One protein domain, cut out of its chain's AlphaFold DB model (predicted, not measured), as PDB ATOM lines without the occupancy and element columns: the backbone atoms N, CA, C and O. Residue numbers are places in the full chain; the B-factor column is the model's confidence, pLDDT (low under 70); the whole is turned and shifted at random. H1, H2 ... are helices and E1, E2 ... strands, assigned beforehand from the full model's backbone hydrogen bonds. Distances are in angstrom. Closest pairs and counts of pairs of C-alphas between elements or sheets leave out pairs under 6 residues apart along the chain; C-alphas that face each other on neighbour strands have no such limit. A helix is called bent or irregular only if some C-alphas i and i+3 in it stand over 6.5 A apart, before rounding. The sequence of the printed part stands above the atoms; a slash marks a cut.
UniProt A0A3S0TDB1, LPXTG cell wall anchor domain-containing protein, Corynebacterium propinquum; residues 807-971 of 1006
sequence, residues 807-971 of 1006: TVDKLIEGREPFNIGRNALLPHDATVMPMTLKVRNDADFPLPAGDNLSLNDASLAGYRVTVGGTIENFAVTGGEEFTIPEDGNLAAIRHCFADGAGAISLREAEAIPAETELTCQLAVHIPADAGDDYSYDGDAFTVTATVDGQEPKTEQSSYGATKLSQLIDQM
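AT A GLANCE: This is residues 807 to 971 of the 1006 residues of the protein "LPXTG cell wall anchor domain-containing protein" of Corynebacterium propinquum (UniProt A0A3S0TDB1). The domain is an elongated sandwich of strands: a twisted sheet, E1 E3 E9 E5 E8, makes one layer, and two small sheets, E4 E11 E12 and E2 E13 E10, cover it one after the other as E12 runs on into E13. The hairpin E6 and E7 packs on the large sheet near the first residues of E3, H1 packs on E9, and the short H2 lies at one end of the long axis. The printed part has 165 residues, with strands E1 to E8, then H1, E9 to E13 and H2; it is mostly strand, with 75 residues in named elements, under half. The large sheet and E4 E11 E12 are antiparallel, E2 E13 E10 mixed. The whole is compact, radius of gyration of the C-alphas 16.7 A, spanning 57 by 31 by 30 A.

IN THESE COORDINATES: E1, residues 807 to 812, spans 17.6 A from C-alpha 807 at (-26.980, -10.990, -22.760). E2 is 823 to 826, E3 832 to 841 (29.5 A), E4 853 to 857 (13.8 A), E5 864 to 867, E6 870 to 872, E7 875 to 877 and E8 880 to 883. H1, 891 to 896, is irregular, with C-alphas 892 and 895 7.7 A apart. E9 is 917 to 925 (25.8 A), E10 934 to 936, E11 941 to 945 (13.7 A), E12 953 to 957 (14.2 A) and E13 960 to 963. H2, 966 to 969, ends at C-alpha 969 (-41.444, -9.452, 9.554).

HOW THE PARTS SIT: In the large sheet the backbone pairs within hydrogen-bond range include N 809 and O 838 of the antiparallel neighbours E1 and E3, 3.0 A, N 835 and O 922 of E3 and E9, 2.8 A, N 866 and O 923 of E5 and E9, 2.8 A, and N 865 and O 882 of E5 and E8, 2.8 A. With it the small sheets form a stack of sheets, face to face in turn: E4 E11 E12 faces it at 10.4 A and E2 E13 E10 at 9.8 A, centre to centre. N 854 and O 944, 2.9 A, pair E4 with E11; N 943 and O 955, 2.9 A, pair the hairpin E11 and E12. N 824 and O 960, 2.9 A, pair E2 with its parallel neighbour E13; N 961 and O 936, 2.9 A, pair E13 with E10. In the hairpin E6 and E7, N 870 and O 877 are 2.9 A apart; the closest C-alphas of E3 and E7, Val 832 and Ala 875, are 5.6 A apart. E8, H1 and E9 make a split strand-helix-strand unit, two strands of one sheet that follow each other among the strands, with H1 between them along the chain and E5 between them in the sheet; its crossover is right-handed. H1 is on the large sheet, the closest C-alphas to E9 being Cys 896 and Cys 920, 4.9 A, and only grazes E4 E11 E12. In H1, 0 of 2 O i to N i+4 pairs and 2 of 3 O i to N i+3 pairs are within hydrogen-bond range; H2 is too short for an i+4 pair.

THE WHOLE: The C-alphas farthest apart, Gly 949 and Met 971, are 58.2 A apart. The printed part has no cut. The links E3 to E4 and H1 to E9 are long. Mean pLDDT of the printed part is 82.1; 26 residues are under 70, among them 815 to 821, 947 to 951 and 966 to 971.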
ATOM      1  N   THR A 807     -26.954 -11.283 -24.203       90.12
ATOM      2  CA  THR A 807     -26.980 -10.990 -22.760       90.12
ATOM      3  C   THR A 807     -28.008 -11.856 -22.034       90.12
ATOM      4  O   THR A 807     -28.982 -12.326 -22.631       90.12
ATOM      5  N   VAL A 808     -27.793 -12.087 -20.734       92.94
ATOM      6  CA  VAL A 808     -28.683 -12.893 -19.882       92.94
ATOM      7  C   VAL A 808     -28.958 -12.198 -18.556       92.94
ATOM      8  O   VAL A 808     -28.104 -11.469 -18.051       92.94
ATOM      9  N   ASP A 809     -30.136 -12.437 -17.979       91.81
ATOM     10  CA  ASP A 809     -30.514 -11.857 -16.689       91.81
ATOM     11  C   ASP A 809     -31.332 -12.826 -15.820       91.81
ATOM     12  O   ASP A 809     -32.062 -13.673 -16.342       91.81
ATOM     13  N   LYS A 810     -31.206 -12.686 -14.495       92.31
ATOM     14  CA  LYS A 810     -31.906 -13.460 -13.458       92.31
ATOM     15  C   LYS A 810     -32.351 -12.495 -12.362       92.31
ATOM     16  O   LYS A 810     -31.533 -11.777 -11.795       92.31
ATOM     17  N   LEU A 811     -33.643 -12.502 -12.042       90.44
ATOM     18  CA  LEU A 811     -34.248 -11.631 -11.035       90.44
ATOM     19  C   LEU A 811     -35.237 -12.418 -10.175       90.44
ATOM     20  O   LEU A 811     -36.053 -13.164 -10.710       90.44
ATOM     21  N   ILE A 812     -35.204 -12.210  -8.858       89.69
ATOM     22  CA  ILE A 812     -36.231 -12.698  -7.929       89.69
ATOM     23  C   ILE A 812     -36.986 -11.496  -7.366       89.69
ATOM     24  O   ILE A 812     -36.370 -10.520  -6.932       89.69
ATOM     25  N   GLU A 813     -38.316 -11.551  -7.379       86.31
ATOM     26  CA  GLU A 813     -39.152 -10.487  -6.819       86.31
ATOM     27  C   GLU A 813     -39.155 -10.550  -5.283       86.31
ATOM     28  O   GLU A 813     -39.195 -11.625  -4.684       86.31
ATOM     29  N   GLY A 814     -39.122  -9.385  -4.630       79.81
ATOM     30  CA  GLY A 814     -39.138  -9.235  -3.171       79.81
ATOM     31  C   GLY A 814     -39.939  -8.006  -2.734       79.81
ATOM     32  O   GLY A 814     -40.508  -7.295  -3.562       79.81
ATOM     33  N   ARG A 815     -40.010  -7.736  -1.424       69.19
ATOM     34  CA  ARG A 815     -40.701  -6.543  -0.902       69.19
ATOM     35  C   ARG A 815     -39.926  -5.247  -1.189       69.19
ATOM     36  O   ARG A 815     -38.795  -5.074  -0.740       69.19
ATOM     37  N   GLU A 816     -40.574  -4.274  -1.828       58.25
ATOM     38  CA  GLU A 816     -40.036  -2.913  -1.969       58.25
ATOM     39  C   GLU A 816     -40.104  -2.112  -0.648       58.25
ATOM     40  O   GLU A 816     -41.072  -2.256   0.106       58.25
ATOM     41  N   PRO A 817     -39.127  -1.221  -0.353       49.53
ATOM     42  CA  PRO A 817     -37.964  -0.840  -1.167       49.53
ATOM     43  C   PRO A 817     -36.672  -1.613  -0.819       49.53
ATOM     44  O   PRO A 817     -35.577  -1.161  -1.152       49.53
ATOM     45  N   PHE A 818     -36.754  -2.743  -0.113       51.91
ATOM     46  CA  PHE A 818     -35.588  -3.389   0.498       51.91
ATOM     47  C   PHE A 818     -34.989  -4.496  -0.384       51.91
ATOM     48  O   PHE A 818     -34.911  -5.650   0.029       51.91
ATOM     49  N   ASN A 819     -34.511  -4.138  -1.578       54.81
ATOM     50  CA  ASN A 819     -33.544  -4.976  -2.297       54.81
ATOM     51  C   ASN A 819     -32.157  -4.724  -1.690       54.81
ATOM     52  O   ASN A 819     -31.577  -3.651  -1.868       54.81
ATOM     53  N   ILE A 820     -31.636  -5.682  -0.922       51.69
ATOM     54  CA  ILE A 820     -30.311  -5.577  -0.297       51.69
ATOM     55  C   ILE A 820     -29.296  -6.205  -1.261       51.69
ATOM     56  O   ILE A 820     -28.979  -7.386  -1.169       51.69
ATOM     57  N   GLY A 821     -28.808  -5.429  -2.231       63.22
ATOM     58  CA  GLY A 821     -27.928  -5.955  -3.285       63.22
ATOM     59  C   GLY A 821     -28.673  -6.865  -4.275       63.22
ATOM     60  O   GLY A 821     -29.829  -6.599  -4.591       63.22
ATOM     61  N   ARG A 822     -28.024  -7.932  -4.773       72.94
ATOM     62  CA  ARG A 822     -28.631  -8.956  -5.660       72.94
ATOM     63  C   ARG A 822     -29.390 -10.051  -4.881       72.94
ATOM     64  O   ARG A 822     -29.301 -11.223  -5.229       72.94
ATOM     65  N   ASN A 823     -30.093  -9.670  -3.809       80.50
ATOM     66  CA  ASN A 823     -30.904 -10.569  -2.982       80.50
ATOM     67  C   ASN A 823     -32.300  -9.982  -2.717       80.50
ATOM     68  O   ASN A 823     -32.427  -8.836  -2.278       80.50
ATOM     69  N   ALA A 824     -33.342 -10.789  -2.938       84.00
ATOM     70  CA  ALA A 824     -34.737 -10.443  -2.656       84.00
ATOM     71  C   ALA A 824     -35.142 -10.768  -1.210       84.00
ATOM     72  O   ALA A 824     -34.793 -11.822  -0.679       84.00
ATOM     73  N   LEU A 825     -35.941  -9.896  -0.588       84.00
ATOM     74  CA  LEU A 825     -36.552 -10.154   0.718       84.00
ATOM     75  C   LEU A 825     -37.991 -10.667   0.555       84.00
ATOM     76  O   LEU A 825     -38.859  -9.936   0.069       84.00
ATOM     77  N   LEU A 826     -38.244 -11.907   0.973       85.94
ATOM     78  CA  LEU A 826     -39.539 -12.583   0.870       85.94
ATOM     79  C   LEU A 826     -40.360 -12.417   2.163       85.94
ATOM     80  O   LEU A 826     -39.783 -12.408   3.256       85.94
ATOM     81  N   PRO A 827     -41.698 -12.313   2.075       81.44
ATOM     82  CA  PRO A 827     -42.555 -12.228   3.254       81.44
ATOM     83  C   PRO A 827     -42.595 -13.551   4.041       81.44
ATOM     84  O   PRO A 827     -42.361 -14.626   3.485       81.44
ATOM     85  N   HIS A 828     -42.933 -13.487   5.333       82.44
ATOM     86  CA  HIS A 828     -42.944 -14.671   6.210       82.44
ATOM     87  C   HIS A 828     -43.942 -15.762   5.774       82.44
ATOM     88  O   HIS A 828     -43.755 -16.936   6.089       82.44
ATOM     89  N   ASP A 829     -44.995 -15.399   5.042       82.94
ATOM     90  CA  ASP A 829     -46.017 -16.305   4.512       82.94
ATOM     91  C   ASP A 829     -45.737 -16.770   3.071       82.94
ATOM     92  O   ASP A 829     -46.543 -17.507   2.502       82.94
ATOM     93  N   ALA A 830     -44.580 -16.413   2.494       87.12
ATOM     94  CA  ALA A 830     -44.183 -16.872   1.167       87.12
ATOM     95  C   ALA A 830     -44.126 -18.405   1.092       87.12
ATOM     96  O   ALA A 830     -43.481 -19.066   1.921       87.12
ATOM     97  N   THR A 831     -44.768 -18.945   0.055       88.50
ATOM     98  CA  THR A 831     -44.737 -20.374  -0.313       88.50
ATOM     99  C   THR A 831     -43.929 -20.621  -1.586       88.50
ATOM    100  O   THR A 831     -43.434 -21.727  -1.793       88.50
ATOM    101  N   VAL A 832     -43.737 -19.584  -2.406       91.88
ATOM    102  CA  VAL A 832     -42.901 -19.617  -3.610       91.88
ATOM    103  C   VAL A 832     -42.018 -18.371  -3.722       91.88
ATOM    104  O   VAL A 832     -42.344 -17.314  -3.182       91.88
ATOM    105  N   MET A 833     -40.920 -18.490  -4.466       92.69
ATOM    106  CA  MET A 833     -40.052 -17.393  -4.900       92.69
ATOM    107  C   MET A 833     -40.377 -17.056  -6.367       92.69
ATOM    108  O   MET A 833     -40.140 -17.902  -7.236       92.69
ATOM    109  N   PRO A 834     -40.938 -15.872  -6.674       92.56
ATOM    110  CA  PRO A 834     -41.201 -15.458  -8.049       92.56
ATOM    111  C   PRO A 834     -39.882 -15.106  -8.743       92.56
ATOM    112  O   PRO A 834     -39.181 -14.195  -8.304       92.56
ATOM    113  N   MET A 835     -39.533 -15.825  -9.807       93.69
ATOM    114  CA  MET A 835     -38.269 -15.678 -10.528       93.69
ATOM    115  C   MET A 835     -38.511 -15.363 -12.008       93.69
ATOM    116  O   MET A 835     -39.366 -15.966 -12.658       93.69
ATOM    117  N   THR A 836     -37.722 -14.434 -12.548       92.94
ATOM    118  CA  THR A 836     -37.692 -14.066 -13.967       92.94
ATOM    119  C   THR A 836     -36.300 -14.319 -14.542       92.94
ATOM    120  O   THR A 836     -35.312 -13.803 -14.021       92.94
ATOM    121  N   LEU A 837     -36.232 -15.081 -15.635       93.75
ATOM    122  CA  LEU A 837     -35.019 -15.357 -16.409       93.75
ATOM    123  C   LEU A 837     -35.138 -14.736 -17.803       93.75
ATOM    124  O   LEU A 837     -36.204 -14.808 -18.419       93.75
ATOM    125  N   LYS A 838     -34.054 -14.152 -18.326       93.75
ATOM    126  CA  LYS A 838     -34.041 -13.490 -19.640       93.75
ATOM    127  C   LYS A 838     -32.834 -13.866 -20.485       93.75
ATOM    128  O   LYS A 838     -31.740 -14.044 -19.955       93.75
ATOM    129  N   VAL A 839     -33.038 -13.912 -21.801       92.56
ATOM    130  CA  VAL A 839     -31.989 -14.047 -22.824       92.56
ATOM    131  C   VAL A 839     -32.269 -13.051 -23.945       92.56
ATOM    132  O   VAL A 839     -33.346 -13.090 -24.541       92.56
ATOM    133  N   ARG A 840     -31.312 -12.178 -24.261       91.06
ATOM    134  CA  ARG A 840     -31.428 -11.177 -25.328       91.06
ATOM    135  C   ARG A 840     -30.323 -11.357 -26.361       91.06
ATOM    136  O   ARG A 840     -29.151 -11.382 -26.008       91.06
ATOM    137  N   ASN A 841     -30.691 -11.461 -27.636       89.25
ATOM    138  CA  ASN A 841     -29.730 -11.471 -28.738       89.25
ATOM    139  C   ASN A 841     -29.324 -10.031 -29.092       89.25
ATOM    140  O   ASN A 841     -30.165  -9.261 -29.547       89.25
ATOM    141  N   ASP A 842     -28.047  -9.695 -28.918       83.19
ATOM    142  CA  ASP A 842     -27.479  -8.359 -29.165       83.19
ATOM    143  C   ASP A 842     -26.620  -8.313 -30.446       83.19
ATOM    144  O   ASP A 842     -25.876  -7.355 -30.675       83.19
ATOM    145  N   ALA A 843     -26.649  -9.381 -31.250       75.12
ATOM    146  CA  ALA A 843     -25.967  -9.464 -32.536       75.12
ATOM    147  C   ALA A 843     -26.861  -8.959 -33.679       75.12
ATOM    148  O   ALA A 843     -28.089  -9.019 -33.612       75.12
ATOM    149  N   ASP A 844     -26.242  -8.542 -34.790       65.56
ATOM    150  CA  ASP A 844     -26.932  -8.118 -36.020       65.56
ATOM    151  C   ASP A 844     -27.405  -9.298 -36.899       65.56
ATOM    152  O   ASP A 844     -27.882  -9.108 -38.022       65.56
ATOM    153  N   PHE A 845     -27.312 -10.528 -36.385       69.00
ATOM    154  CA  PHE A 845     -27.778 -11.760 -37.019       69.00
ATOM    155  C   PHE A 845     -28.469 -12.705 -36.011       69.00
ATOM    156  O   PHE A 845     -28.341 -12.521 -34.799       69.00
ATOM    157  N   PRO A 846     -29.227 -13.717 -36.482       76.50
ATOM    158  CA  PRO A 846     -29.930 -14.644 -35.595       76.50
ATOM    159  C   PRO A 846     -28.980 -15.530 -34.769       76.50
ATOM    160  O   PRO A 846     -28.082 -16.156 -35.331       76.50
ATOM    161  N   LEU A 847     -29.209 -15.623 -33.457       81.69
ATOM    162  CA  LEU A 847     -28.518 -16.546 -32.551       81.69
ATOM    163  C   LEU A 847     -29.079 -17.965 -32.748       81.69
ATOM    164  O   LEU A 847     -30.303 -18.108 -32.792       81.69
ATOM    165  N   PRO A 848     -28.260 -19.023 -32.837       79.88
ATOM    166  CA  PRO A 848     -28.774 -20.391 -32.912       79.88
ATOM    167  C   PRO A 848     -29.603 -20.763 -31.669       79.88
ATOM    168  O   PRO A 848     -29.288 -20.357 -30.550       79.88
ATOM    169  N   ALA A 849     -30.655 -21.558 -31.868       78.44
ATOM    170  CA  ALA A 849     -31.440 -22.194 -30.810       78.44
ATOM    171  C   ALA A 849     -31.355 -23.732 -30.944       78.44
ATOM    172  O   ALA A 849     -30.399 -24.257 -31.513       78.44
ATOM    173  N   GLY A 850     -32.296 -24.492 -30.373       77.44
ATOM    174  CA  GLY A 850     -32.220 -25.962 -30.361       77.44
ATOM    175  C   GLY A 850     -31.052 -26.500 -29.519       77.44
ATOM    176  O   GLY A 850     -30.793 -25.978 -28.435       77.44
ATOM    177  N   ASP A 851     -30.361 -27.538 -29.987       77.75
ATOM    178  CA  ASP A 851     -29.247 -28.182 -29.264       77.75
ATOM    179  C   ASP A 851     -27.996 -27.291 -29.154       77.75
ATOM    180  O   ASP A 851     -27.134 -27.508 -28.306       77.75
ATOM    181  N   ASN A 852     -27.934 -26.237 -29.967       81.25
ATOM    182  CA  ASN A 852     -26.834 -25.277 -30.005       81.25
ATOM    183  C   ASN A 852     -26.960 -24.156 -28.957       81.25
ATOM    184  O   ASN A 852     -26.112 -23.265 -28.919       81.25
ATOM    185  N   LEU A 853     -28.005 -24.189 -28.121       85.31
ATOM    186  CA  LEU A 853     -28.227 -23.248 -27.023       85.31
ATOM    187  C   LEU A 853     -28.546 -24.011 -25.730       85.31
ATOM    188  O   LEU A 853     -29.645 -24.550 -25.576       85.31
ATOM    189  N   SER A 854     -27.596 -24.017 -24.797       89.50
ATOM    190  CA  SER A 854     -27.716 -24.659 -23.483       89.50
ATOM    191  C   SER A 854     -28.141 -23.652 -22.411       89.50
ATOM    192  O   SER A 854     -27.621 -22.537 -22.390       89.50
ATOM    193  N   LEU A 855     -29.069 -24.048 -21.528       92.75
ATOM    194  CA  LEU A 855     -29.608 -23.251 -20.417       92.75
ATOM    195  C   LEU A 855     -29.448 -24.036 -19.105       92.75
ATOM    196  O   LEU A 855     -30.036 -25.112 -18.966       92.75
ATOM    197  N   ASN A 856     -28.690 -23.510 -18.144       93.12
ATOM    198  CA  ASN A 856     -28.425 -24.188 -16.872       93.12
ATOM    199  C   ASN A 856     -28.497 -23.212 -15.683       93.12
ATOM    200  O   ASN A 856     -28.005 -22.093 -15.781       93.12
ATOM    201  N   ASP A 857     -29.088 -23.637 -14.569       92.50
ATOM    202  CA  ASP A 857     -29.015 -22.964 -13.272       92.50
ATOM    203  C   ASP A 857     -28.850 -24.006 -12.151       92.50
ATOM    204  O   ASP A 857     -29.818 -24.603 -11.672       92.50
ATOM    205  N   ALA A 858     -27.602 -24.211 -11.719       88.81
ATOM    206  CA  ALA A 858     -27.247 -25.198 -10.697       88.81
ATOM    207  C   ALA A 858     -27.951 -24.955  -9.353       88.81
ATOM    208  O   ALA A 858     -28.273 -25.911  -8.651       88.81
ATOM    209  N   SER A 859     -28.261 -23.701  -9.008       89.69
ATOM    210  CA  SER A 859     -28.937 -23.391  -7.741       89.69
ATOM    211  C   SER A 859     -30.400 -23.821  -7.707       89.69
ATOM    212  O   SER A 859     -30.994 -23.882  -6.633       89.69
ATOM    213  N   LEU A 860     -31.000 -24.122  -8.863       90.56
ATOM    214  CA  LEU A 860     -32.346 -24.682  -8.938       90.56
ATOM    215  C   LEU A 860     -32.359 -26.215  -8.883       90.56
ATOM    216  O   LEU A 860     -33.445 -26.788  -8.871       90.56
ATOM    217  N   ALA A 861     -31.205 -26.885  -8.816       90.19
ATOM    218  CA  ALA A 861     -31.123 -28.341  -8.735       90.19
ATOM    219  C   ALA A 861     -32.009 -28.911  -7.611       90.19
ATOM    220  O   ALA A 861     -31.960 -28.465  -6.465       90.19
ATOM    221  N   GLY A 862     -32.873 -29.867  -7.957       86.38
ATOM    222  CA  GLY A 862     -33.800 -30.512  -7.021       86.38
ATOM    223  C   GLY A 862     -35.034 -29.681  -6.638       86.38
ATOM    224  O   GLY A 862     -35.954 -30.219  -6.014       86.38
ATOM    225  N   TYR A 863     -35.124 -28.403  -7.031       91.50
ATOM    226  CA  TYR A 863     -36.295 -27.574  -6.739       91.50
ATOM    227  C   TYR A 863     -37.490 -27.923  -7.629       91.50
ATOM    228  O   TYR A 863     -37.367 -28.232  -8.819       91.50
ATOM    229  N   ARG A 864     -38.686 -27.798  -7.044       92.94
ATOM    230  CA  ARG A 864     -39.954 -27.804  -7.780       92.94
ATOM    231  C   ARG A 864     -40.246 -26.388  -8.261       92.94
ATOM    232  O   ARG A 864     -40.190 -25.446  -7.472       92.94
ATOM    233  N   VAL A 865     -40.579 -26.237  -9.536       94.00
ATOM    234  CA  VAL A 865     -40.902 -24.954 -10.167       94.00
ATOM    235  C   VAL A 865     -42.248 -25.031 -10.879       94.00
ATOM    236  O   VAL A 865     -42.583 -26.055 -11.468       94.00
ATOM    237  N   THR A 866     -43.018 -23.946 -10.850       93.50
ATOM    238  CA  THR A 866     -44.282 -23.813 -11.583       93.50
ATOM    239  C   THR A 866     -44.156 -22.751 -12.667       93.50
ATOM    240  O   THR A 866     -43.768 -21.620 -12.383       93.50
ATOM    241  N   VAL A 867     -44.516 -23.100 -13.900       91.44
ATOM    242  CA  VAL A 867     -44.485 -22.225 -15.080       91.44
ATOM    243  C   VAL A 867     -45.914 -21.938 -15.547       91.44
ATOM    244  O   VAL A 867     -46.766 -22.828 -15.562       91.44
ATOM    245  N   GLY A 868     -46.198 -20.687 -15.924       82.00
ATOM    246  CA  GLY A 868     -47.502 -20.276 -16.469       82.00
ATOM    247  C   GLY A 868     -48.652 -20.192 -15.452       82.00
ATOM    248  O   GLY A 868     -49.803 -20.030 -15.852       82.00
ATOM    249  N   GLY A 869     -48.363 -20.319 -14.153       84.81
ATOM    250  CA  GLY A 869     -49.318 -20.077 -13.067       84.81
ATOM    251  C   GLY A 869     -49.399 -18.597 -12.684       84.81
ATOM    252  O   GLY A 869     -48.459 -17.837 -12.911       84.81
ATOM    253  N   THR A 870     -50.507 -18.184 -12.069       87.50
ATOM    254  CA  THR A 870     -50.646 -16.822 -11.537       87.50
ATOM    255  C   THR A 870     -49.973 -16.750 -10.172       87.50
ATOM    256  O   THR A 870     -50.364 -17.478  -9.254       87.50
ATOM    257  N   ILE A 871     -48.974 -15.876 -10.040       86.81
ATOM    258  CA  ILE A 871     -48.268 -15.617  -8.783       86.81
ATOM    259  C   ILE A 871     -48.871 -14.367  -8.137       86.81
ATOM    260  O   ILE A 871     -48.716 -13.261  -8.645       86.81
ATOM    261  N   GLU A 872     -49.554 -14.541  -7.009       83.50
ATOM    262  CA  GLU A 872     -50.094 -13.445  -6.200       83.50
ATOM    263  C   GLU A 872     -49.662 -13.638  -4.748       83.50
ATOM    264  O   GLU A 872     -49.785 -14.728  -4.195       83.50
ATOM    265  N   ASN A 873     -49.153 -12.576  -4.117       83.25
ATOM    266  CA  ASN A 873     -48.692 -12.599  -2.723       83.25
ATOM    267  C   ASN A 873     -47.732 -13.761  -2.406       83.25
ATOM    268  O   ASN A 873     -47.866 -14.407  -1.372       83.25
ATOM    269  N   PHE A 874     -46.762 -14.040  -3.289       88.75
ATOM    270  CA  PHE A 874     -45.770 -15.110  -3.082       88.75
ATOM    271  C   PHE A 874     -46.402 -16.501  -2.873       88.75
ATOM    272  O   PHE A 874     -45.848 -17.371  -2.189       88.75
ATOM    273  N   ALA A 875     -47.565 -16.709  -3.495       86.06
ATOM    274  CA  ALA A 875     -48.232 -17.986  -3.679       86.06
ATOM    275  C   ALA A 875     -48.587 -18.156  -5.162       86.06
ATOM    276  O   ALA A 875     -48.925 -17.189  -5.847       86.06
ATOM    277  N   VAL A 876     -48.504 -19.387  -5.665       90.69
ATOM    278  CA  VAL A 876     -48.828 -19.704  -7.062       90.69
ATOM    279  C   VAL A 876     -50.140 -20.479  -7.148       90.69
ATOM    280  O   VAL A 876     -50.390 -21.395  -6.362       90.69
ATOM    281  N   THR A 877     -50.987 -20.117  -8.113       88.94
ATOM    282  CA  THR A 877     -52.220 -20.849  -8.435       88.94
ATOM    283  C   THR A 877     -52.273 -21.193  -9.924       88.94
ATOM    284  O   THR A 877     -52.056 -20.340 -10.784       88.94
ATOM    285  N   GLY A 878     -52.562 -22.461 -10.238       86.75
ATOM    286  CA  GLY A 878     -52.492 -22.978 -11.611       86.75
ATOM    287  C   GLY A 878     -51.053 -23.113 -12.134       86.75
ATOM    288  O   GLY A 878     -50.098 -22.945 -11.381       86.75
ATOM    289  N   GLY A 879     -50.908 -23.418 -13.426       88.31
ATOM    290  CA  GLY A 879     -49.612 -23.630 -14.084       88.31
ATOM    291  C   GLY A 879     -49.173 -25.095 -14.161       88.31
ATOM    292  O   GLY A 879     -49.799 -25.986 -13.583       88.31
ATOM    293  N   GLU A 880     -48.101 -25.331 -14.912       90.88
ATOM    294  CA  GLU A 880     -47.453 -26.638 -15.054       90.88
ATOM    295  C   GLU A 880     -46.253 -26.729 -14.114       90.88
ATOM    296  O   GLU A 880     -45.497 -25.769 -13.962       90.88
ATOM    297  N   GLU A 881     -46.080 -27.878 -13.467       91.56
ATOM    298  CA  GLU A 881     -45.051 -28.072 -12.454       91.56
ATOM    299  C   GLU A 881     -43.945 -29.011 -12.941       91.56
ATOM    300  O   GLU A 881     -44.217 -30.078 -13.495       91.56
ATOM    301  N   PHE A 882     -42.697 -28.622 -12.692       92.50
ATOM    302  CA  PHE A 882     -41.496 -29.353 -13.080       92.50
ATOM    303  C   PHE A 882     -40.565 -29.492 -11.877       92.50
ATOM    304  O   PHE A 882     -40.535 -28.634 -11.001       92.50
ATOM    305  N   THR A 883     -39.783 -30.567 -11.829       92.19
ATOM    306  CA  THR A 883     -38.650 -30.687 -10.899       92.19
ATOM    307  C   THR A 883     -37.374 -30.517 -11.702       92.19
ATOM    308  O   THR A 883     -37.196 -31.209 -12.708       92.19
ATOM    309  N   ILE A 884     -36.520 -29.583 -11.293       92.19
ATOM    310  CA  ILE A 884     -35.244 -29.350 -11.964       92.19
ATOM    311  C   ILE A 884     -34.273 -30.478 -11.579       92.19
ATOM    312  O   ILE A 884     -34.162 -30.806 -10.394       92.19
ATOM    313  N   PRO A 885     -33.605 -31.116 -12.555       88.94
ATOM    314  CA  PRO A 885     -32.641 -32.184 -12.295       88.94
ATOM    315  C   PRO A 885     -31.428 -31.699 -11.482       88.94
ATOM    316  O   PRO A 885     -31.131 -30.510 -11.425       88.94
ATOM    317  N   GLU A 886     -30.709 -32.642 -10.866       87.69
ATOM    318  CA  GLU A 886     -29.541 -32.382  -9.999       87.69
ATOM    319  C   GLU A 886     -28.386 -31.633 -10.694       87.69
ATOM    320  O   GLU A 886     -27.525 -31.064 -10.035       87.69
ATOM    321  N   ASP A 887     -28.349 -31.631 -12.029       83.19
ATOM    322  CA  ASP A 887     -27.349 -30.926 -12.838       83.19
ATOM    323  C   ASP A 887     -27.738 -29.470 -13.176       83.19
ATOM    324  O   ASP A 887     -26.996 -28.797 -13.897       83.19
ATOM    325  N   GLY A 888     -28.890 -28.994 -12.680       86.88
ATOM    326  CA  GLY A 888     -29.407 -27.636 -12.893       86.88
ATOM    327  C   GLY A 888     -29.989 -27.376 -14.287       86.88
ATOM    328  O   GLY A 888     -30.339 -26.241 -14.620       86.88
ATOM    329  N   ASN A 889     -30.101 -28.402 -15.135       90.31
ATOM    330  CA  ASN A 889     -30.491 -28.234 -16.531       90.31
ATOM    331  C   ASN A 889     -31.951 -27.759 -16.682       90.31
ATOM    332  O   ASN A 889     -32.895 -28.413 -16.230       90.31
ATOM    333  N   LEU A 890     -32.152 -26.641 -17.391       91.00
ATOM    334  CA  LEU A 890     -33.462 -26.001 -17.564       91.00
ATOM    335  C   LEU A 890     -34.209 -26.436 -18.839       91.00
ATOM    336  O   LEU A 890     -35.231 -25.844 -19.194       91.00
ATOM    337  N   ALA A 891     -33.751 -27.484 -19.534       85.44
ATOM    338  CA  ALA A 891     -34.372 -27.972 -20.770       85.44
ATOM    339  C   ALA A 891     -35.877 -28.274 -20.624       85.44
ATOM    340  O   ALA A 891     -36.653 -27.997 -21.540       85.44
ATOM    341  N   ALA A 892     -36.308 -28.782 -19.463       83.00
ATOM    342  CA  ALA A 892     -37.714 -29.099 -19.189       83.00
ATOM    343  C   ALA A 892     -38.632 -27.861 -19.231       83.00
ATOM    344  O   ALA A 892     -39.775 -27.951 -19.680       83.00
ATOM    345  N   ILE A 893     -38.113 -26.694 -18.836       89.00
ATOM    346  CA  ILE A 893     -38.850 -25.424 -18.810       89.00
ATOM    347  C   ILE A 893     -38.511 -24.517 -19.996       89.00
ATOM    348  O   ILE A 893     -38.967 -23.382 -20.052       89.00
ATOM    349  N   ARG A 894     -37.749 -24.995 -20.986       87.00
ATOM    350  CA  ARG A 894     -37.301 -24.190 -22.135       87.00
ATOM    351  C   ARG A 894     -38.444 -23.499 -22.888       87.00
ATOM    352  O   ARG A 894     -38.277 -22.391 -23.384       87.00
ATOM    353  N   HIS A 895     -39.612 -24.135 -22.940       84.69
ATOM    354  CA  HIS A 895     -40.817 -23.596 -23.573       84.69
ATOM    355  C   HIS A 895     -41.332 -22.299 -22.921       84.69
ATOM    356  O   HIS A 895     -42.077 -21.560 -23.558       84.69
ATOM    357  N   CYS A 896     -40.922 -22.020 -21.681       88.25
ATOM    358  CA  CYS A 896     -41.251 -20.813 -20.929       88.25
ATOM    359  C   CYS A 896     -40.609 -19.542 -21.506       88.25
ATOM    360  O   CYS A 896     -41.157 -18.460 -21.333       88.25
ATOM    361  N   PHE A 897     -39.461 -19.654 -22.186       90.81
ATOM    362  CA  PHE A 897     -38.786 -18.505 -22.787       90.81
ATOM    363  C   PHE A 897     -39.509 -18.079 -24.063       90.81
ATOM    364  O   PHE A 897     -39.407 -18.755 -25.095       90.81
ATOM    365  N   ALA A 898     -40.215 -16.952 -23.987       87.00
ATOM    366  CA  ALA A 898     -40.943 -16.361 -25.101       87.00
ATOM    367  C   ALA A 898     -40.721 -14.845 -25.187       87.00
ATOM    368  O   ALA A 898     -40.363 -14.199 -24.200       87.00
ATOM    369  N   ASP A 899     -40.921 -14.272 -26.372       84.06
ATOM    370  CA  ASP A 899     -40.940 -12.819 -26.540       84.06
ATOM    371  C   ASP A 899     -42.215 -12.213 -25.926       84.06
ATOM    372  O   ASP A 899     -43.215 -12.897 -25.703       84.06
ATOM    373  N   GLY A 900     -42.215 -10.902 -25.666       72.31
ATOM    374  CA  GLY A 900     -43.355 -10.220 -25.031       72.31
ATOM    375  C   GLY A 900     -44.684 -10.312 -25.804       72.31
ATOM    376  O   GLY A 900     -45.734 -10.004 -25.242       72.31
ATOM    377  N   ALA A 901     -44.654 -10.734 -27.076       70.62
ATOM    378  CA  ALA A 901     -45.828 -10.977 -27.915       70.62
ATOM    379  C   ALA A 901     -46.228 -12.466 -28.021       70.62
ATOM    380  O   ALA A 901     -47.287 -12.762 -28.579       70.62
ATOM    381  N   GLY A 902     -45.414 -13.397 -27.506       66.88
ATOM    382  CA  GLY A 902     -45.625 -14.846 -27.594       66.88
ATOM    383  C   GLY A 902     -45.504 -15.425 -29.011       66.88
ATOM    384  O   GLY A 902     -45.971 -16.536 -29.257       66.88
ATOM    385  N   ALA A 903     -44.927 -14.673 -29.949       69.25
ATOM    386  CA  ALA A 903     -44.747 -15.064 -31.344       69.25
ATOM    387  C   ALA A 903     -43.493 -15.928 -31.556       69.25
ATOM    388  O   ALA A 903     -43.428 -16.680 -32.529       69.25
ATOM    389  N   ILE A 904     -42.508 -15.830 -30.658       74.12
ATOM    390  CA  ILE A 904     -41.254 -16.588 -30.696       74.12
ATOM    391  C   ILE A 904     -41.072 -17.283 -29.347       74.12
ATOM    392  O   ILE A 904     -41.053 -16.629 -28.309       74.12
ATOM    393  N   SER A 905     -40.899 -18.607 -29.362       81.06
ATOM    394  CA  SER A 905     -40.576 -19.416 -28.181       81.06
ATOM    395  C   SER A 905     -39.420 -20.362 -28.483       81.06
ATOM    396  O   SER A 905     -39.352 -20.943 -29.571       81.06
ATOM    397  N   LEU A 906     -38.549 -20.594 -27.495       83.19
ATOM    398  CA  LEU A 906     -37.452 -21.566 -27.605       83.19
ATOM    399  C   LEU A 906     -37.919 -23.025 -27.769       83.19
ATOM    400  O   LEU A 906     -37.084 -23.907 -27.959       83.19
ATOM    401  N   ARG A 907     -39.230 -23.300 -27.696       76.12
ATOM    402  CA  ARG A 907     -39.799 -24.619 -28.005       76.12
ATOM    403  C   ARG A 907     -39.730 -24.961 -29.496       76.12
ATOM    404  O   ARG A 907     -39.539 -26.124 -29.835       76.12
ATOM    405  N   GLU A 908     -39.941 -23.971 -30.359       69.12
ATOM    406  CA  GLU A 908     -40.160 -24.168 -31.802       69.12
ATOM    407  C   GLU A 908     -39.177 -23.367 -32.668       69.12
ATOM    408  O   GLU A 908     -39.062 -23.620 -33.865       69.12
ATOM    409  N   ALA A 909     -38.452 -22.411 -32.081       74.06
ATOM    410  CA  ALA A 909     -37.485 -21.596 -32.799       74.06
ATOM    411  C   ALA A 909     -36.177 -22.360 -33.068       74.06
ATOM    412  O   ALA A 909     -35.536 -22.857 -32.142       74.06
ATOM    413  N   GLU A 910     -35.741 -22.380 -34.330       73.06
ATOM    414  CA  GLU A 910     -34.392 -22.819 -34.731       73.06
ATOM    415  C   GLU A 910     -33.329 -21.731 -34.473       73.06
ATOM    416  O   GLU A 910     -32.146 -22.038 -34.328       73.06
ATOM    417  N   ALA A 911     -33.746 -20.463 -34.361       81.88
ATOM    418  CA  ALA A 911     -32.887 -19.326 -34.037       81.88
ATOM    419  C   ALA A 911     -33.657 -18.192 -33.334       81.88
ATOM    420  O   ALA A 911     -34.846 -17.988 -33.587       81.88
ATOM    421  N   ILE A 912     -32.968 -17.424 -32.489       85.62
ATOM    422  CA  ILE A 912     -33.454 -16.177 -31.884       85.62
ATOM    423  C   ILE A 912     -33.078 -15.022 -32.825       85.62
ATOM    424  O   ILE A 912     -31.886 -14.811 -33.056       85.62
ATOM    425  N   PRO A 913     -34.029 -14.256 -33.389       83.88
ATOM    426  CA  PRO A 913     -33.698 -13.146 -34.282       83.88
ATOM    427  C   PRO A 913     -32.828 -12.075 -33.609       83.88
ATOM    428  O   PRO A 913     -32.751 -11.996 -32.383       83.88
ATOM    429  N   ALA A 914     -32.160 -11.255 -34.422       79.19
ATOM    430  CA  ALA A 914     -31.387 -10.107 -33.946       79.19
ATOM    431  C   ALA A 914     -32.254  -9.177 -33.076       79.19
ATOM    432  O   ALA A 914     -33.441  -9.000 -33.361       79.19
ATOM    433  N   GLU A 915     -31.665  -8.595 -32.029       80.38
ATOM    434  CA  GLU A 915     -32.309  -7.631 -31.114       80.38
ATOM    435  C   GLU A 915     -33.596  -8.139 -30.436       80.38
ATOM    436  O   GLU A 915     -34.476  -7.359 -30.068       80.38
ATOM    437  N   THR A 916     -33.736  -9.458 -30.273       85.56
ATOM    438  CA  THR A 916     -34.913 -10.083 -29.646       85.56
ATOM    439  C   THR A 916     -34.603 -10.517 -28.213       85.56
ATOM    440  O   THR A 916     -33.599 -11.189 -27.972       85.56
ATOM    441  N   GLU A 917     -35.482 -10.165 -27.268       90.19
ATOM    442  CA  GLU A 917     -35.438 -10.596 -25.862       90.19
ATOM    443  C   GLU A 917     -36.510 -11.660 -25.602       90.19
ATOM    444  O   GLU A 917     -37.688 -11.457 -25.901       90.19
ATOM    445  N   LEU A 918     -36.096 -12.784 -25.018       91.19
ATOM    446  CA  LEU A 918     -36.966 -13.854 -24.548       91.19
ATOM    447  C   LEU A 918     -36.962 -13.866 -23.021       91.19
ATOM    448  O   LEU A 918     -35.902 -13.831 -22.395       91.19
ATOM    449  N   THR A 919     -38.147 -13.937 -22.423       92.00
ATOM    450  CA  THR A 919     -38.349 -13.925 -20.970       92.00
ATOM    451  C   THR A 919     -39.075 -15.192 -20.532       92.00
ATOM    452  O   THR A 919     -40.007 -15.629 -21.201       92.00
ATOM    453  N   CYS A 920     -38.666 -15.762 -19.400       93.06
ATOM    454  CA  CYS A 920     -39.356 -16.846 -18.709       93.06
ATOM    455  C   CYS A 920     -39.672 -16.432 -17.267       93.06
ATOM    456  O   CYS A 920     -38.768 -16.065 -16.517       93.06
ATOM    457  N   GLN A 921     -40.946 -16.513 -16.877       91.75
ATOM    458  CA  GLN A 921     -41.403 -16.293 -15.504       91.75
ATOM    459  C   GLN A 921     -41.819 -17.619 -14.866       91.75
ATOM    460  O   GLN A 921     -42.612 -18.371 -15.439       91.75
ATOM    461  N   LEU A 922     -41.293 -17.896 -13.674       93.94
ATOM    462  CA  LEU A 922     -41.526 -19.141 -12.948       93.94
ATOM    463  C   LEU A 922     -41.638 -18.903 -11.437       93.94
ATOM    464  O   LEU A 922     -41.072 -17.956 -10.895       93.94
ATOM    465  N   ALA A 923     -42.360 -19.781 -10.747       93.12
ATOM    466  CA  ALA A 923     -42.472 -19.788  -9.292       93.12
ATOM    467  C   ALA A 923     -41.660 -20.956  -8.721       93.12
ATOM    468  O   ALA A 923     -41.998 -22.111  -8.974       93.12
ATOM    469  N   VAL A 924     -40.605 -20.680  -7.955       94.44
ATOM    470  CA  VAL A 924     -39.804 -21.721  -7.290       94.44
ATOM    471  C   VAL A 924     -40.433 -22.052  -5.941       94.44
ATOM    472  O   VAL A 924     -40.609 -21.157  -5.120       94.44
ATOM    473  N   HIS A 925     -40.779 -23.310  -5.684       92.31
ATOM    474  CA  HIS A 925     -41.392 -23.717  -4.415       92.31
ATOM    475  C   HIS A 925     -40.376 -23.700  -3.277       92.31
ATOM    476  O   HIS A 925     -39.293 -24.270  -3.397       92.31
ATOM    477  N   ILE A 926     -40.755 -23.082  -2.158       90.25
ATOM    478  CA  ILE A 926     -39.971 -23.129  -0.921       90.25
ATOM    479  C   ILE A 926     -40.264 -24.478  -0.237       90.25
ATOM    480  O   ILE A 926     -41.442 -24.827  -0.096       90.25
ATOM    481  N   PRO A 927     -39.246 -25.256   0.178       86.06
ATOM    482  CA  PRO A 927     -39.452 -26.544   0.840       86.06
ATOM    483  C   PRO A 927     -40.382 -26.434   2.056       86.06
ATOM    484  O   PRO A 927     -40.249 -25.526   2.873       86.06
ATOM    485  N   ALA A 928     -41.342 -27.354   2.188       74.56
ATOM    486  CA  ALA A 928     -42.371 -27.294   3.236       74.56
ATOM    487  C   ALA A 928     -41.831 -27.543   4.661       74.56
ATOM    488  O   ALA A 928     -42.530 -27.281   5.638       74.56
ATOM    489  N   ASP A 929     -40.618 -28.085   4.771       73.38
ATOM    490  CA  ASP A 929     -39.852 -28.303   5.999       73.38
ATOM    491  C   ASP A 929     -38.880 -27.157   6.321       73.38
ATOM    492  O   ASP A 929     -38.265 -27.169   7.390       73.38
ATOM    493  N   ALA A 930     -38.761 -26.158   5.441       67.50
ATOM    494  CA  ALA A 930     -38.048 -24.932   5.755       67.50
ATOM    495  C   ALA A 930     -38.762 -24.231   6.922       67.50
ATOM    496  O   ALA A 930     -39.975 -24.019   6.880       67.50
ATOM    497  N   GLY A 931     -38.018 -23.933   7.989       65.69
ATOM    498  CA  GLY A 931     -38.540 -23.281   9.189       65.69
ATOM    499  C   GLY A 931     -39.022 -21.845   8.945       65.69
ATOM    500  O   GLY A 931     -39.273 -21.414   7.819       65.69
ATOM    501  N   ASP A 932     -39.145 -21.072  10.025       65.50
ATOM    502  CA  ASP A 932     -39.560 -19.664   9.943       65.50
ATOM    503  C   ASP A 932     -38.526 -18.780   9.206       65.50
ATOM    504  O   ASP A 932     -38.863 -17.688   8.750       65.50
ATOM    505  N   ASP A 933     -37.284 -19.244   9.069       71.75
ATOM    506  CA  ASP A 933     -36.187 -18.638   8.324       71.75
ATOM    507  C   ASP A 933     -35.724 -19.541   7.166       71.75
ATOM    508  O   ASP A 933     -35.450 -20.729   7.330       71.75
ATOM    509  N   TYR A 934     -35.637 -18.971   5.964       82.56
ATOM    510  CA  TYR A 934     -35.186 -19.681   4.764       82.56
ATOM    511  C   TYR A 934     -34.340 -18.754   3.894       82.56
ATOM    512  O   TYR A 934     -34.680 -17.584   3.720       82.56
ATOM    513  N   SER A 935     -33.245 -19.256   3.333       84.56
ATOM    514  CA  SER A 935     -32.379 -18.498   2.429       84.56
ATOM    515  C   SER A 935     -32.056 -19.323   1.191       84.56
ATOM    516  O   SER A 935     -31.955 -20.546   1.257       84.56
ATOM    517  N   TYR A 936     -31.935 -18.633   0.066       86.38
ATOM    518  CA  TYR A 936     -31.604 -19.166  -1.241       86.38
ATOM    519  C   TYR A 936     -30.417 -18.370  -1.791       86.38
ATOM    520  O   TYR A 936     -30.543 -17.175  -2.070       86.38
ATOM    521  N   ASP A 937     -29.272 -19.040  -1.931       77.44
ATOM    522  CA  ASP A 937     -27.979 -18.406  -2.221       77.44
ATOM    523  C   ASP A 937     -27.854 -17.895  -3.671       77.44
ATOM    524  O   ASP A 937     -27.173 -16.902  -3.917       77.44
ATOM    525  N   GLY A 938     -28.576 -18.508  -4.621       74.62
ATOM    526  CA  GLY A 938     -28.773 -17.977  -5.973       74.62
ATOM    527  C   GLY A 938     -27.555 -17.984  -6.904       74.62
ATOM    528  O   GLY A 938     -27.205 -16.931  -7.445       74.62
ATOM    529  N   ASP A 939     -26.969 -19.161  -7.162       80.19
ATOM    530  CA  ASP A 939     -25.908 -19.360  -8.168       80.19
ATOM    531  C   ASP A 939     -26.314 -18.905  -9.589       80.19
ATOM    532  O   ASP A 939     -27.465 -18.548  -9.878       80.19
ATOM    533  N   ALA A 940     -25.326 -18.871 -10.488       84.06
ATOM    534  CA  ALA A 940     -25.444 -18.278 -11.813       84.06
ATOM    535  C   ALA A 940     -26.330 -19.084 -12.785       84.06
ATOM    536  O   ALA A 940     -26.001 -20.208 -13.170       84.06
ATOM    537  N   PHE A 941     -27.388 -18.441 -13.285       91.81
ATOM    538  CA  PHE A 941     -28.066 -18.829 -14.519       91.81
ATOM    539  C   PHE A 941     -27.116 -18.608 -15.698       91.81
ATOM    540  O   PHE A 941     -26.674 -17.486 -15.945       91.81
ATOM    541  N   THR A 942     -26.794 -19.688 -16.401       92.25
ATOM    542  CA  THR A 942     -25.774 -19.767 -17.448       92.25
ATOM    543  C   THR A 942     -26.402 -20.145 -18.784       92.25
ATOM    544  O   THR A 942     -27.134 -21.134 -18.878       92.25
ATOM    545  N   VAL A 943     -26.059 -19.398 -19.836       91.31
ATOM    546  CA  VAL A 943     -26.480 -19.678 -21.215       91.31
ATOM    547  C   VAL A 943     -25.263 -19.804 -22.111       91.31
ATOM    548  O   VAL A 943     -24.421 -18.912 -22.129       91.31
ATOM    549  N   THR A 944     -25.173 -20.899 -22.865       89.88
ATOM    550  CA  THR A 944     -24.076 -21.142 -23.817       89.88
ATOM    551  C   THR A 944     -24.623 -21.333 -25.224       89.88
ATOM    552  O   THR A 944     -25.474 -22.199 -25.424       89.88
ATOM    553  N   ALA A 945     -24.128 -20.554 -26.188       85.19
ATOM    554  CA  ALA A 945     -24.490 -20.633 -27.602       85.19
ATOM    555  C   ALA A 945     -23.301 -21.121 -28.449       85.19
ATOM    556  O   ALA A 945     -22.188 -20.617 -28.304       85.19
ATOM    557  N   THR A 946     -23.548 -22.071 -29.354       79.56
ATOM    558  CA  THR A 946     -22.535 -22.664 -30.246       79.56
ATOM    559  C   THR A 946     -22.908 -22.429 -31.712       79.56
ATOM    560  O   THR A 946     -24.020 -22.755 -32.120       79.56
ATOM    561  N   VAL A 947     -21.992 -21.880 -32.519       67.62
ATOM    562  CA  VAL A 947     -22.161 -21.711 -33.978       67.62
ATOM    563  C   VAL A 947     -21.006 -22.379 -34.708       67.62
ATOM    564  O   VAL A 947     -19.850 -22.173 -34.348       67.62
ATOM    565  N   ASP A 948     -21.308 -23.120 -35.775       54.31
ATOM    566  CA  ASP A 948     -20.294 -23.754 -36.622       54.31
ATOM    567  C   ASP A 948     -19.246 -22.743 -37.115       54.31
ATOM    568  O   ASP A 948     -19.557 -21.764 -37.802       54.31
ATOM    569  N   GLY A 949     -17.979 -23.001 -36.780       49.69
ATOM    570  CA  GLY A 949     -16.848 -22.155 -37.163       49.69
ATOM    571  C   GLY A 949     -16.610 -20.932 -36.269       49.69
ATOM    572  O   GLY A 949     -15.810 -20.078 -36.651       49.69
ATOM    573  N   GLN A 950     -17.266 -20.831 -35.105       55.53
ATOM    574  CA  GLN A 950     -16.942 -19.871 -34.041       55.53
ATOM    575  C   GLN A 950     -16.780 -20.589 -32.691       55.53
ATOM    576  O   GLN A 950     -17.392 -21.628 -32.460       55.53
ATOM    577  N   GLU A 951     -15.960 -20.031 -31.796       60.25
ATOM    578  CA  GLU A 951     -15.851 -20.523 -30.416       60.25
ATOM    579  C   GLU A 951     -17.204 -20.388 -29.686       60.25
ATOM    580  O   GLU A 951     -17.886 -19.368 -29.865       60.25
ATOM    581  N   PRO A 952     -17.615 -21.374 -28.862       75.06
ATOM    582  CA  PRO A 952     -18.817 -21.265 -28.044       75.06
ATOM    583  C   PRO A 952     -18.751 -20.039 -27.128       75.06
ATOM    584  O   PRO A 952     -17.725 -19.767 -26.505       75.06
ATOM    585  N   LYS A 953     -19.863 -19.312 -27.008       82.81
ATOM    586  CA  LYS A 953     -19.961 -18.134 -26.137       82.81
ATOM    587  C   LYS A 953     -20.905 -18.405 -24.975       82.81
ATOM    588  O   LYS A 953     -22.010 -18.906 -25.190       82.81
ATOM    589  N   THR A 954     -20.482 -18.038 -23.768       88.81
ATOM    590  CA  THR A 954     -21.223 -18.254 -22.520       88.81
ATOM    591  C   THR A 954     -21.443 -16.937 -21.779       88.81
ATOM    592  O   THR A 954     -20.497 -16.184 -21.582       88.81
ATOM    593  N   GLU A 955     -22.673 -16.696 -21.327       90.31
ATOM    594  CA  GLU A 955     -23.076 -15.531 -20.524       90.31
ATOM    595  C   GLU A 955     -23.804 -15.993 -19.251       90.31
ATOM    596  O   GLU A 955     -24.438 -17.056 -19.248       90.31
ATOM    597  N   GLN A 956     -23.701 -15.221 -18.162       91.75
ATOM    598  CA  GLN A 956     -24.170 -15.632 -16.831       91.75
ATOM    599  C   GLN A 956     -24.807 -14.498 -16.005       91.75
ATOM    600  O   GLN A 956     -24.345 -13.358 -16.056       91.75
ATOM    601  N   SER A 957     -25.818 -14.812 -15.181       89.38
ATOM    602  CA  SER A 957     -26.400 -13.889 -14.185       89.38
ATOM    603  C   SER A 957     -26.833 -14.605 -12.895       89.38
ATOM    604  O   SER A 957     -27.405 -15.688 -12.945       89.38
ATOM    605  N   SER A 958     -26.576 -14.005 -11.727       88.38
ATOM    606  CA  SER A 958     -26.863 -14.564 -10.392       88.38
ATOM    607  C   SER A 958     -27.743 -13.632  -9.551       88.38
ATOM    608  O   SER A 958     -27.584 -12.408  -9.610       88.38
ATOM    609  N   TYR A 959     -28.663 -14.215  -8.771       84.50
ATOM    610  CA  TYR A 959     -29.608 -13.497  -7.904       84.50
ATOM    611  C   TYR A 959     -30.201 -14.446  -6.848       84.50
ATOM    612  O   TYR A 959     -30.708 -15.510  -7.216       84.50
ATOM    613  N   GLY A 960     -30.171 -14.066  -5.566       87.81
ATOM    614  CA  GLY A 960     -30.658 -14.888  -4.449       87.81
ATOM    615  C   GLY A 960     -31.881 -14.310  -3.721       87.81
ATOM    616  O   GLY A 960     -32.458 -13.294  -4.126       87.81
ATOM    617  N   ALA A 961     -32.324 -14.974  -2.648       87.00
ATOM    618  CA  ALA A 961     -33.506 -14.579  -1.875       87.00
ATOM    619  C   ALA A 961     -33.437 -15.004  -0.400       87.00
ATOM    620  O   ALA A 961     -32.773 -15.968  -0.039       87.00
ATOM    621  N   THR A 962     -34.128 -14.294   0.494       85.44
ATOM    622  CA  THR A 962     -34.203 -14.630   1.928       85.44
ATOM    623  C   THR A 962     -35.598 -14.355   2.487       85.44
ATOM    624  O   THR A 962     -36.153 -13.278   2.291       85.44
ATOM    625  N   LYS A 963     -36.155 -15.330   3.208       84.50
ATOM    626  CA  LYS A 963     -37.430 -15.293   3.931       84.50
ATOM    627  C   LYS A 963     -37.176 -15.037   5.416       84.50
ATOM    628  O   LYS A 963     -36.398 -15.748   6.049       84.50
ATOM    629  N   LEU A 964     -37.830 -14.013   5.966       71.06
ATOM    630  CA  LEU A 964     -37.676 -13.609   7.366       71.06
ATOM    631  C   LEU A 964     -38.683 -14.297   8.293       71.06
ATOM    632  O   LEU A 964     -39.844 -14.490   7.933       71.06
ATOM    633  N   SER A 965     -38.251 -14.540   9.534       72.88
ATOM    634  CA  SER A 965     -39.127 -15.026  10.605       72.88
ATOM    635  C   SER A 965     -40.262 -14.045  10.915       72.88
ATOM    636  O   SER A 965     -40.091 -12.822  10.869       72.88
ATOM    637  N   GLN A 966     -41.422 -14.583  11.305       66.19
ATOM    638  CA  GLN A 966     -42.647 -13.821  11.581       66.19
ATOM    639  C   GLN A 966     -42.436 -12.653  12.567       66.19
ATOM    640  O   GLN A 966     -43.080 -11.611  12.447       66.19
ATOM    641  N   LEU A 967     -41.520 -12.802  13.532       60.34
ATOM    642  CA  LEU A 967     -41.244 -11.792  14.559       60.34
ATOM    643  C   LEU A 967     -40.441 -10.596  14.018       60.34
ATOM    644  O   LEU A 967     -40.662  -9.468  14.454       60.34
ATOM    645  N   ILE A 968     -39.550 -10.830  13.048       61.06
ATOM    646  CA  ILE A 968     -38.800  -9.778  12.342       61.06
ATOM    647  C   ILE A 968     -39.690  -9.140  11.266       61.06
ATOM    648  O   ILE A 968     -39.685  -7.918  11.115       61.06
ATOM    649  N   ASP A 969     -40.521  -9.938  10.586       55.91
ATOM    650  CA  ASP A 969     -41.444  -9.452   9.554       55.91
ATOM    651  C   ASP A 969     -42.489  -8.466  10.107       55.91
ATOM    652  O   ASP A 969     -42.841  -7.490   9.450       55.91
ATOM    653  N   GLN A 970     -42.939  -8.657  11.354       59.50
ATOM    654  CA  GLN A 970     -43.853  -7.730  12.039       59.50
ATOM    655  C   GLN A 970     -43.199  -6.412  12.488       59.50
ATOM    656  O   GLN A 970     -43.913  -5.441  12.752       59.50
ATOM    657  N   MET A 971     -41.865  -6.354  12.595       57.66
ATOM    658  CA  MET A 971     -41.135  -5.122  12.930       57.66
ATOM    659  C   MET A 971     -40.804  -4.271  11.697       57.66
ATOM    660  O   MET A 971     -40.441  -3.101  11.842       57.66
TER     661      MET A 971